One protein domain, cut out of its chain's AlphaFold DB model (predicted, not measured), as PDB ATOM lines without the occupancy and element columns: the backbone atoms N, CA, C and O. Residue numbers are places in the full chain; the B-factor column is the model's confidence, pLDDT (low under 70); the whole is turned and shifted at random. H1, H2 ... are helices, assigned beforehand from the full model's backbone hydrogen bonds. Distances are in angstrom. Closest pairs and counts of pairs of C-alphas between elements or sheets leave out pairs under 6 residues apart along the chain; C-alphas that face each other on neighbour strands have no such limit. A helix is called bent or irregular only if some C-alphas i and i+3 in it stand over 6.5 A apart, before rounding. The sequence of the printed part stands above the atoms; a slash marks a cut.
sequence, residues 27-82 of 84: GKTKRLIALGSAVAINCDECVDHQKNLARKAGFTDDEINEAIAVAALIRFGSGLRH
ATOM      1  N   GLY A  27      26.191  23.423 -28.184       93.00
ATOM      2  CA  GLY A  27      26.432  24.642 -28.940       93.00
ATOM      3  C   GLY A  27      25.292  24.947 -29.904       93.00
ATOM      4  O   GLY A  27      24.890  26.106 -30.028       93.00
ATOM      5  N   LYS A  28      24.692  23.908 -30.506       93.44
ATOM      6  CA  LYS A  28      23.487  24.021 -31.340       93.44
ATOM      7  C   LYS A  28      22.314  24.611 -30.539       93.44
ATOM      8  O   LYS A  28      21.739  25.609 -30.961       93.44
ATOM      9  N   THR A  29      22.032  24.104 -29.339       96.00
ATOM     10  CA  THR A  29      20.986  24.657 -28.453       96.00
ATOM     11  C   THR A  29      21.251  26.125 -28.104       96.00
ATOM     12  O   THR A  29      20.351  26.966 -28.174       96.00
ATOM     13  N   LYS A  30      22.507  26.481 -27.815       96.81
ATOM     14  CA  LYS A  30      22.892  27.870 -27.515       96.81
ATOM     15  C   LYS A  30      22.642  28.834 -28.682       96.81
ATOM     16  O   LYS A  30      22.434  30.023 -28.442       96.81
ATOM     17  N   ARG A  31      22.612  28.359 -29.936       96.38
ATOM     18  CA  ARG A  31      22.254  29.198 -31.099       96.38
ATOM     19  C   ARG A  31      20.802  29.657 -31.063       96.38
ATOM     20  O   ARG A  31      20.552  30.822 -31.356       96.38
ATOM     21  N   LEU A  32      19.867  28.796 -30.661       97.88
ATOM     22  CA  LEU A  32      18.468  29.206 -30.507       97.88
ATOM     23  C   LEU A  32      18.288  30.180 -29.342       97.88
ATOM     24  O   LEU A  32      17.510  31.120 -29.463       97.88
ATOM     25  N   ILE A  33      19.055  30.021 -28.257       97.88
ATOM     26  CA  ILE A  33      19.070  30.993 -27.150       97.88
ATOM     27  C   ILE A  33      19.532  32.365 -27.658       97.88
ATOM     28  O   ILE A  33      18.876  33.369 -27.400       97.88
ATOM     29  N   ALA A  34      20.629  32.415 -28.420       97.56
ATOM     30  CA  ALA A  34      21.127  33.664 -28.994       97.56
ATOM     31  C   ALA A  34      20.115  34.316 -29.954       97.56
ATOM     32  O   ALA A  34      19.908  35.529 -29.894       97.56
ATOM     33  N   LEU A  35      19.448  33.520 -30.799       98.44
ATOM     34  CA  LEU A  35      18.370  33.984 -31.675       98.44
ATOM     35  C   LEU A  35      17.183  34.544 -30.874       98.44
ATOM     36  O   LEU A  35      16.728  35.651 -31.153       98.44
ATOM     37  N   GLY A  36      16.715  33.821 -29.856       98.25
ATOM     38  CA  GLY A  36      15.619  34.263 -28.995       98.25
ATOM     39  C   GLY A  36      15.941  35.567 -28.264       98.25
ATOM     40  O   GLY A  36      15.110  36.473 -28.229       98.25
ATOM     41  N   SER A  37      17.170  35.715 -27.763       98.06
ATOM     42  CA  SER A  37      17.648  36.963 -27.159       98.06
ATOM     43  C   SER A  37      17.652  38.125 -28.155       98.06
ATOM     44  O   SER A  37      17.213  39.218 -27.803       98.06
ATOM     45  N   ALA A  38      18.081  37.902 -29.402       98.25
ATOM     46  CA  ALA A  38      18.047  38.924 -30.452       98.25
ATOM     47  C   ALA A  38      16.613  39.404 -30.754       98.25
ATOM     48  O   ALA A  38      16.380  40.607 -30.898       98.25
ATOM     49  N   VAL A  39      15.646  38.477 -30.784       98.12
ATOM     50  CA  VAL A  39      14.216  38.796 -30.926       98.12
ATOM     51  C   VAL A  39      13.709  39.576 -29.711       98.12
ATOM     52  O   VAL A  39      13.046  40.599 -29.869       98.12
ATOM     53  N   ALA A  40      14.045  39.137 -28.495       96.75
ATOM     54  CA  ALA A  40      13.594  39.769 -27.256       96.75
ATOM     55  C   ALA A  40      14.048  41.237 -27.143       96.75
ATOM     56  O   ALA A  40      13.244  42.097 -26.776       96.75
ATOM     57  N   ILE A  41      15.298  41.537 -27.518       96.44
ATOM     58  CA  ILE A  41      15.838  42.910 -27.515       96.44
ATOM     59  C   ILE A  41      15.414  43.739 -28.737       96.44
ATOM     60  O   ILE A  41      15.707  44.930 -28.782       96.44
ATOM     61  N   ASN A  42      14.723  43.135 -29.712       95.38
ATOM     62  CA  ASN A  42      14.254  43.788 -30.937       95.38
ATOM     63  C   ASN A  42      15.385  44.398 -31.790       95.38
ATOM     64  O   ASN A  42      15.322  45.570 -32.165       95.38
ATOM     65  N   CYS A  43      16.423  43.606 -32.073       97.56
ATOM     66  CA  CYS A  43      17.528  43.992 -32.956       97.56
ATOM     67  C   CYS A  43      17.454  43.222 -34.286       97.56
ATOM     68  O   CYS A  43      17.868  42.065 -34.345       97.56
ATOM     69  N   ASP A  44      16.972  43.863 -35.354       96.06
ATOM     70  CA  ASP A  44      16.731  43.211 -36.655       96.06
ATOM     71  C   ASP A  44      18.010  42.622 -37.270       96.06
ATOM     72  O   ASP A  44      18.043  41.449 -37.648       96.06
ATOM     73  N   GLU A  45      19.108  43.384 -37.276       97.69
ATOM     74  CA  GLU A  45      20.406  42.902 -37.767       97.69
ATOM     75  C   GLU A  45      20.919  41.708 -36.950       97.69
ATOM     76  O   GLU A  45      21.469  40.748 -37.497       97.69
ATOM     77  N   CYS A  46      20.703  41.730 -35.630       97.62
ATOM     78  CA  CYS A  46      21.066  40.626 -34.751       97.62
ATOM     79  C   CYS A  46      20.227  39.384 -35.066       97.62
ATOM     80  O   CYS A  46      20.767  38.278 -35.096       97.62
ATOM     81  N   VAL A  47      18.923  39.549 -35.317       98.25
ATOM     82  CA  VAL A  47      18.022  38.452 -35.690       98.25
ATOM     83  C   VAL A  47      18.488  37.813 -36.994       98.25
ATOM     84  O   VAL A  47      18.674  36.597 -37.037       98.25
ATOM     85  N   ASP A  48      18.768  38.601 -38.029       98.25
ATOM     86  CA  ASP A  48      19.242  38.068 -39.310       98.25
ATOM     87  C   ASP A  48      20.604  37.381 -39.190       98.25
ATOM     88  O   ASP A  48      20.820  36.297 -39.750       98.25
ATOM     89  N   HIS A  49      21.516  37.950 -38.402       97.75
ATOM     90  CA  HIS A  49      22.798  37.321 -38.117       97.75
ATOM     91  C   HIS A  49      22.623  35.965 -37.416       97.75
ATOM     92  O   HIS A  49      23.185  34.959 -37.861       97.75
ATOM     93  N   GLN A  50      21.806  35.901 -36.358       97.75
ATOM     94  CA  GLN A  50      21.581  34.662 -35.611       97.75
ATOM     95  C   GLN A  50      20.795  33.621 -36.418       97.75
ATOM     96  O   GLN A  50      21.127  32.440 -36.330       97.75
ATOM     97  N   LYS A  51      19.845  34.017 -37.278       98.38
ATOM     98  CA  LYS A  51      19.175  33.102 -38.226       98.38
ATOM     99  C   LYS A  51      20.189  32.406 -39.128       98.38
ATOM    100  O   LYS A  51      20.156  31.189 -39.287       98.38
ATOM    101  N   ASN A  52      21.138  33.160 -39.683       98.19
ATOM    102  CA  ASN A  52      22.186  32.592 -40.528       98.19
ATOM    103  C   ASN A  52      23.114  31.643 -39.755       98.19
ATOM    104  O   ASN A  52      23.498  30.600 -40.284       98.19
ATOM    105  N   LEU A  53      23.461  31.965 -38.506       96.94
ATOM    106  CA  LEU A  53      24.252  31.070 -37.657       96.94
ATOM    107  C   LEU A  53      23.482  29.807 -37.250       96.94
ATOM    108  O   LEU A  53      24.073  28.729 -37.226       96.94
ATOM    109  N   ALA A  54      22.179  29.909 -36.982       97.69
ATOM    110  CA  ALA A  54      21.324  28.765 -36.680       97.69
ATOM    111  C   ALA A  54      21.235  27.802 -37.876       97.69
ATOM    112  O   ALA A  54      21.441  26.600 -37.709       97.69
ATOM    113  N   ARG A  55      21.068  28.321 -39.101       98.25
ATOM    114  CA  ARG A  55      21.131  27.499 -40.325       98.25
ATOM    115  C   ARG A  55      22.465  26.774 -40.461       98.25
ATOM    116  O   ARG A  55      22.493  25.577 -40.725       98.25
ATOM    117  N   LYS A  56      23.582  27.473 -40.224       96.94
ATOM    118  CA  LYS A  56      24.928  26.866 -40.249       96.94
ATOM    119  C   LYS A  56      25.117  25.794 -39.172       96.94
ATOM    120  O   LYS A  56      25.889  24.869 -39.383       96.94
ATOM    121  N   ALA A  57      24.410  25.904 -38.049       95.44
ATOM    122  CA  ALA A  57      24.371  24.887 -37.000       95.44
ATOM    123  C   ALA A  57      23.405  23.721 -37.309       95.44
ATOM    124  O   ALA A  57      23.229  22.835 -36.475       95.44
ATOM    125  N   GLY A  58      22.778  23.706 -38.492       96.75
ATOM    126  CA  GLY A  58      21.927  22.614 -38.961       96.75
ATOM    127  C   GLY A  58      20.484  22.678 -38.466       96.75
ATOM    128  O   GLY A  58      19.856  21.630 -38.327       96.75
ATOM    129  N   PHE A  59      19.970  23.866 -38.137       98.25
ATOM    130  CA  PHE A  59      18.529  24.056 -37.958       98.25
ATOM    131  C   PHE A  59      17.836  24.296 -39.297       98.25
ATOM    132  O   PHE A  59      18.364  24.983 -40.176       98.25
ATOM    133  N   THR A  60      16.637  23.744 -39.419       98.38
ATOM    134  CA  THR A  60      15.691  24.025 -40.498       98.38
ATOM    135  C   THR A  60      15.066  25.411 -40.324       98.38
ATOM    136  O   THR A  60      15.051  25.970 -39.226       98.38
ATOM    137  N   ASP A  61      14.528  25.980 -41.407       98.25
ATOM    138  CA  ASP A  61      13.799  27.250 -41.316       98.25
ATOM    139  C   ASP A  61      12.547  27.126 -40.427       98.25
ATOM    140  O   ASP A  61      12.209  28.084 -39.737       98.25
ATOM    141  N   ASP A  62      11.910  25.952 -40.371       98.62
ATOM    142  CA  ASP A  62      10.752  25.703 -39.504       98.62
ATOM    143  C   ASP A  62      11.130  25.768 -38.016       98.62
ATOM    144  O   ASP A  62      10.497  26.503 -37.260       98.62
ATOM    145  N   GLU A  63      12.217  25.104 -37.602       98.38
ATOM    146  CA  GLU A  63      12.736  25.184 -36.223       98.38
ATOM    147  C   GLU A  63      13.138  26.622 -35.846       98.38
ATOM    148  O   GLU A  63      12.899  27.082 -34.727       98.38
ATOM    149  N   ILE A  64      13.741  27.357 -36.787       98.56
ATOM    150  CA  ILE A  64      14.122  28.763 -36.597       98.56
ATOM    151  C   ILE A  64      12.880  29.640 -36.407       98.56
ATOM    152  O   ILE A  64      12.848  30.477 -35.501       98.56
ATOM    153  N   ASN A  65      11.862  29.462 -37.246       98.31
ATOM    154  CA  ASN A  65      10.620  30.225 -37.169       98.31
ATOM    155  C   ASN A  65       9.845  29.910 -35.884       98.31
ATOM    156  O   ASN A  65       9.306  30.830 -35.268       98.31
ATOM    157  N   GLU A  66       9.839  28.652 -35.437       98.56
ATOM    158  CA  GLU A  66       9.241  28.260 -34.159       98.56
ATOM    159  C   GLU A  66       9.939  28.955 -32.981       98.56
ATOM    160  O   GLU A  66       9.277  29.574 -32.143       98.56
ATOM    161  N   ALA A  67      11.276  28.967 -32.955       98.31
ATOM    162  CA  ALA A  67      12.035  29.673 -31.923       98.31
ATOM    163  C   ALA A  67      11.748  31.188 -31.909       98.31
ATOM    164  O   ALA A  67      11.598  31.785 -30.837       98.31
ATOM    165  N   ILE A  68      11.626  31.814 -33.087       98.25
ATOM    166  CA  ILE A  68      11.243  33.229 -33.214       98.25
ATOM    167  C   ILE A  68       9.831  33.459 -32.669       98.25
ATOM    168  O   ILE A  68       9.622  34.416 -31.925       98.25
ATOM    169  N   ALA A  69       8.872  32.590 -32.997       98.06
ATOM    170  CA  ALA A  69       7.495  32.704 -32.523       98.06
ATOM    171  C   ALA A  69       7.405  32.604 -30.991       98.06
ATOM    172  O   ALA A  69       6.726  33.418 -30.360       98.06
ATOM    173  N   VAL A  70       8.146  31.672 -30.379       97.88
ATOM    174  CA  VAL A  70       8.242  31.545 -28.914       97.88
ATOM    175  C   VAL A  70       8.820  32.819 -28.291       97.88
ATOM    176  O   VAL A  70       8.248  33.358 -27.344       97.88
ATOM    177  N   ALA A  71       9.919  33.350 -28.831       97.69
ATOM    178  CA  ALA A  71      10.521  34.580 -28.318       97.69
ATOM    179  C   ALA A  71       9.597  35.804 -28.487       97.69
ATOM    180  O   ALA A  71       9.490  36.633 -27.579       97.69
ATOM    181  N   ALA A  72       8.886  35.898 -29.614       96.31
ATOM    182  CA  ALA A  72       7.923  36.959 -29.883       96.31
ATOM    183  C   ALA A  72       6.745  36.937 -28.896       96.31
ATOM    184  O   ALA A  72       6.352  37.996 -28.402       96.31
ATOM    185  N   LEU A  73       6.230  35.750 -28.547       95.69
ATOM    186  CA  LEU A  73       5.193  35.583 -27.522       95.69
ATOM    187  C   LEU A  73       5.636  36.169 -26.174       95.69
ATOM    188  O   LEU A  73       4.899  36.946 -25.564       95.69
ATOM    189  N   ILE A  74       6.847  35.830 -25.722       95.25
ATOM    190  CA  ILE A  74       7.383  36.329 -24.447       95.25
ATOM    191  C   ILE A  74       7.572  37.845 -24.487       95.25
ATOM    192  O   ILE A  74       7.191  38.536 -23.542       95.25
ATOM    193  N   ARG A  75       8.107  38.378 -25.591       93.06
ATOM    194  CA  ARG A  75       8.286  39.823 -25.764       93.06
ATOM    195  C   ARG A  75       6.955  40.578 -25.767       93.06
ATOM    196  O   ARG A  75       6.878  41.665 -25.205       93.06
ATOM    197  N   PHE A  76       5.918  40.026 -26.390       90.38
ATOM    198  CA  PHE A  76       4.586  40.628 -26.383       90.38
ATOM    199  C   PHE A  76       3.991  40.650 -24.967       90.38
ATOM    200  O   PHE A  76       3.493  41.680 -24.516       90.38
ATOM    201  N   GLY A  77       4.084  39.531 -24.243       89.06
ATOM    202  CA  GLY A  77       3.531  39.410 -22.894       89.06
ATOM    203  C   GLY A  77       4.280  40.209 -21.824       89.06
ATOM    204  O   GLY A  77       3.661  40.645 -20.853       89.06
ATOM    205  N   SER A  78       5.589  40.435 -21.982       87.31
ATOM    206  CA  SER A  78       6.414  41.080 -20.948       87.31
ATOM    207  C   SER A  78       5.994  42.522 -20.646       87.31
ATOM    208  O   SER A  78       6.038  42.928 -19.488       87.31
ATOM    209  N   GLY A  79       5.522  43.273 -21.647       82.38
ATOM    210  CA  GLY A  79       5.014  44.636 -21.457       82.38
ATOM    211  C   GLY A  79       3.660  44.693 -20.745       82.38
ATOM    212  O   GLY A  79       3.428  45.596 -19.945       82.38
ATOM    213  N   LEU A  80       2.784  43.706 -20.976       87.50
ATOM    214  CA  LEU A  80       1.431  43.673 -20.398       87.50
ATOM    215  C   LEU A  80       1.433  43.545 -18.870       87.50
ATOM    216  O   LEU A  80       0.509  44.013 -18.217       87.50
ATOM    217  N   ARG A  81       2.482  42.949 -18.292       84.12
ATOM    218  CA  ARG A  81       2.666  42.820 -16.835       84.12
ATOM    219  C   ARG A  81       2.782  44.171 -16.109       84.12
ATOM    220  O   ARG A  81       2.679  44.192 -14.888       84.12
ATOM    221  N   HIS A  82       3.044  45.256 -16.829       84.75
ATOM    222  CA  HIS A  82       3.287  46.584 -16.264       84.75
ATOM    223  C   HIS A  82       2.137  47.570 -16.520       84.75
ATOM    224  O   HIS A  82       2.337  48.777 -16.405       84.75
TER     225      HIS A  82
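Overview. This is residues 27 to 82 of the 84 residues of the protein "Alkylhydroperoxidase" of Methanococcoides methylutens (UniProt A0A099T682). Picture a helical hairpin with a longer third helix along it: H1 and H2 pack side by side, running opposite ways, and H3 folds back from the end of H2, packs on H1 at a slant and reaches past the link between H1 and H2. The three make a small bundle, up and down, in which each helix runs against the one before it in the chain. The printed part has 56 residues with three named helices, in the order H1, H2, H3, and no named strand; its class is all helix. It is compact, with a radius of gyration of the C-alphas of 11.2 A, and its spans of 38 by 19 by 17 A are only just elongated.

Along the chain. Find C-alpha 27 at (26.432, 24.642, -28.940), where H1 begins; it holds residues 27 to 40 and measures 19.9 A from first to last C-alpha. After residues 41 to 43 comes H2, residues 44 to 56, from C-alpha 44 at (16.731, 43.211, -36.655) over 18.6 A. Residues 57 to 60 lead to H3, residues 61 to 80, the longest helix at 29.3 A, which ends with C-alpha 80 at (1.431, 43.673, -20.398). H3 is neither bent nor irregular, but only just: C-alphas 76 and 79 are 6.4 A apart.

Arrangement. Begin in the bundle with H1 and H2, a helical hairpin. They touch, with the closest C-alphas, those of Leu 35 and Gln 50, 5.1 A apart. Their lines stand at a shallow tilt of 18 degrees, opposite ways. Next look at Gly 36 and Ala 71, where H1 and H3 touch; their C-alphas, the closest of the two helices, are 5.2 A apart. H1 and H3 run the same way at a steep tilt of 42 degrees. H2 and H3, also a helical hairpin, only just touch, with 3 pairs of C-alphas within 8 A, through residues 51 to 55 of H2 and 61 to 64 of H3 alone. Their closest C-alphas, those of Lys 51 and Ile 64, are 6.9 A apart. They run opposite ways at a shallow tilt of 34 degrees, only just short of steep. With two of the three pairs at a shallow tilt, the packing is only just mostly aligned. Along the backbone, every O i to N i+4 pair of H2 is within hydrogen-bond range, as are 9 of 10 in H1 and 14 of 16 in H3.

Size, cuts and confidence. The two C-alphas farthest apart are those of Gly 58 and His 82, at 37.9 A, and the first and last printed C-alphas, of Gly 27 and His 82, are 34.3 A apart. The links from H1 to H2 and from H2 to H3 are both tight, and the printed part has no cut. The mean pLDDT of the printed part is 95.9, and no printed residue is under 70.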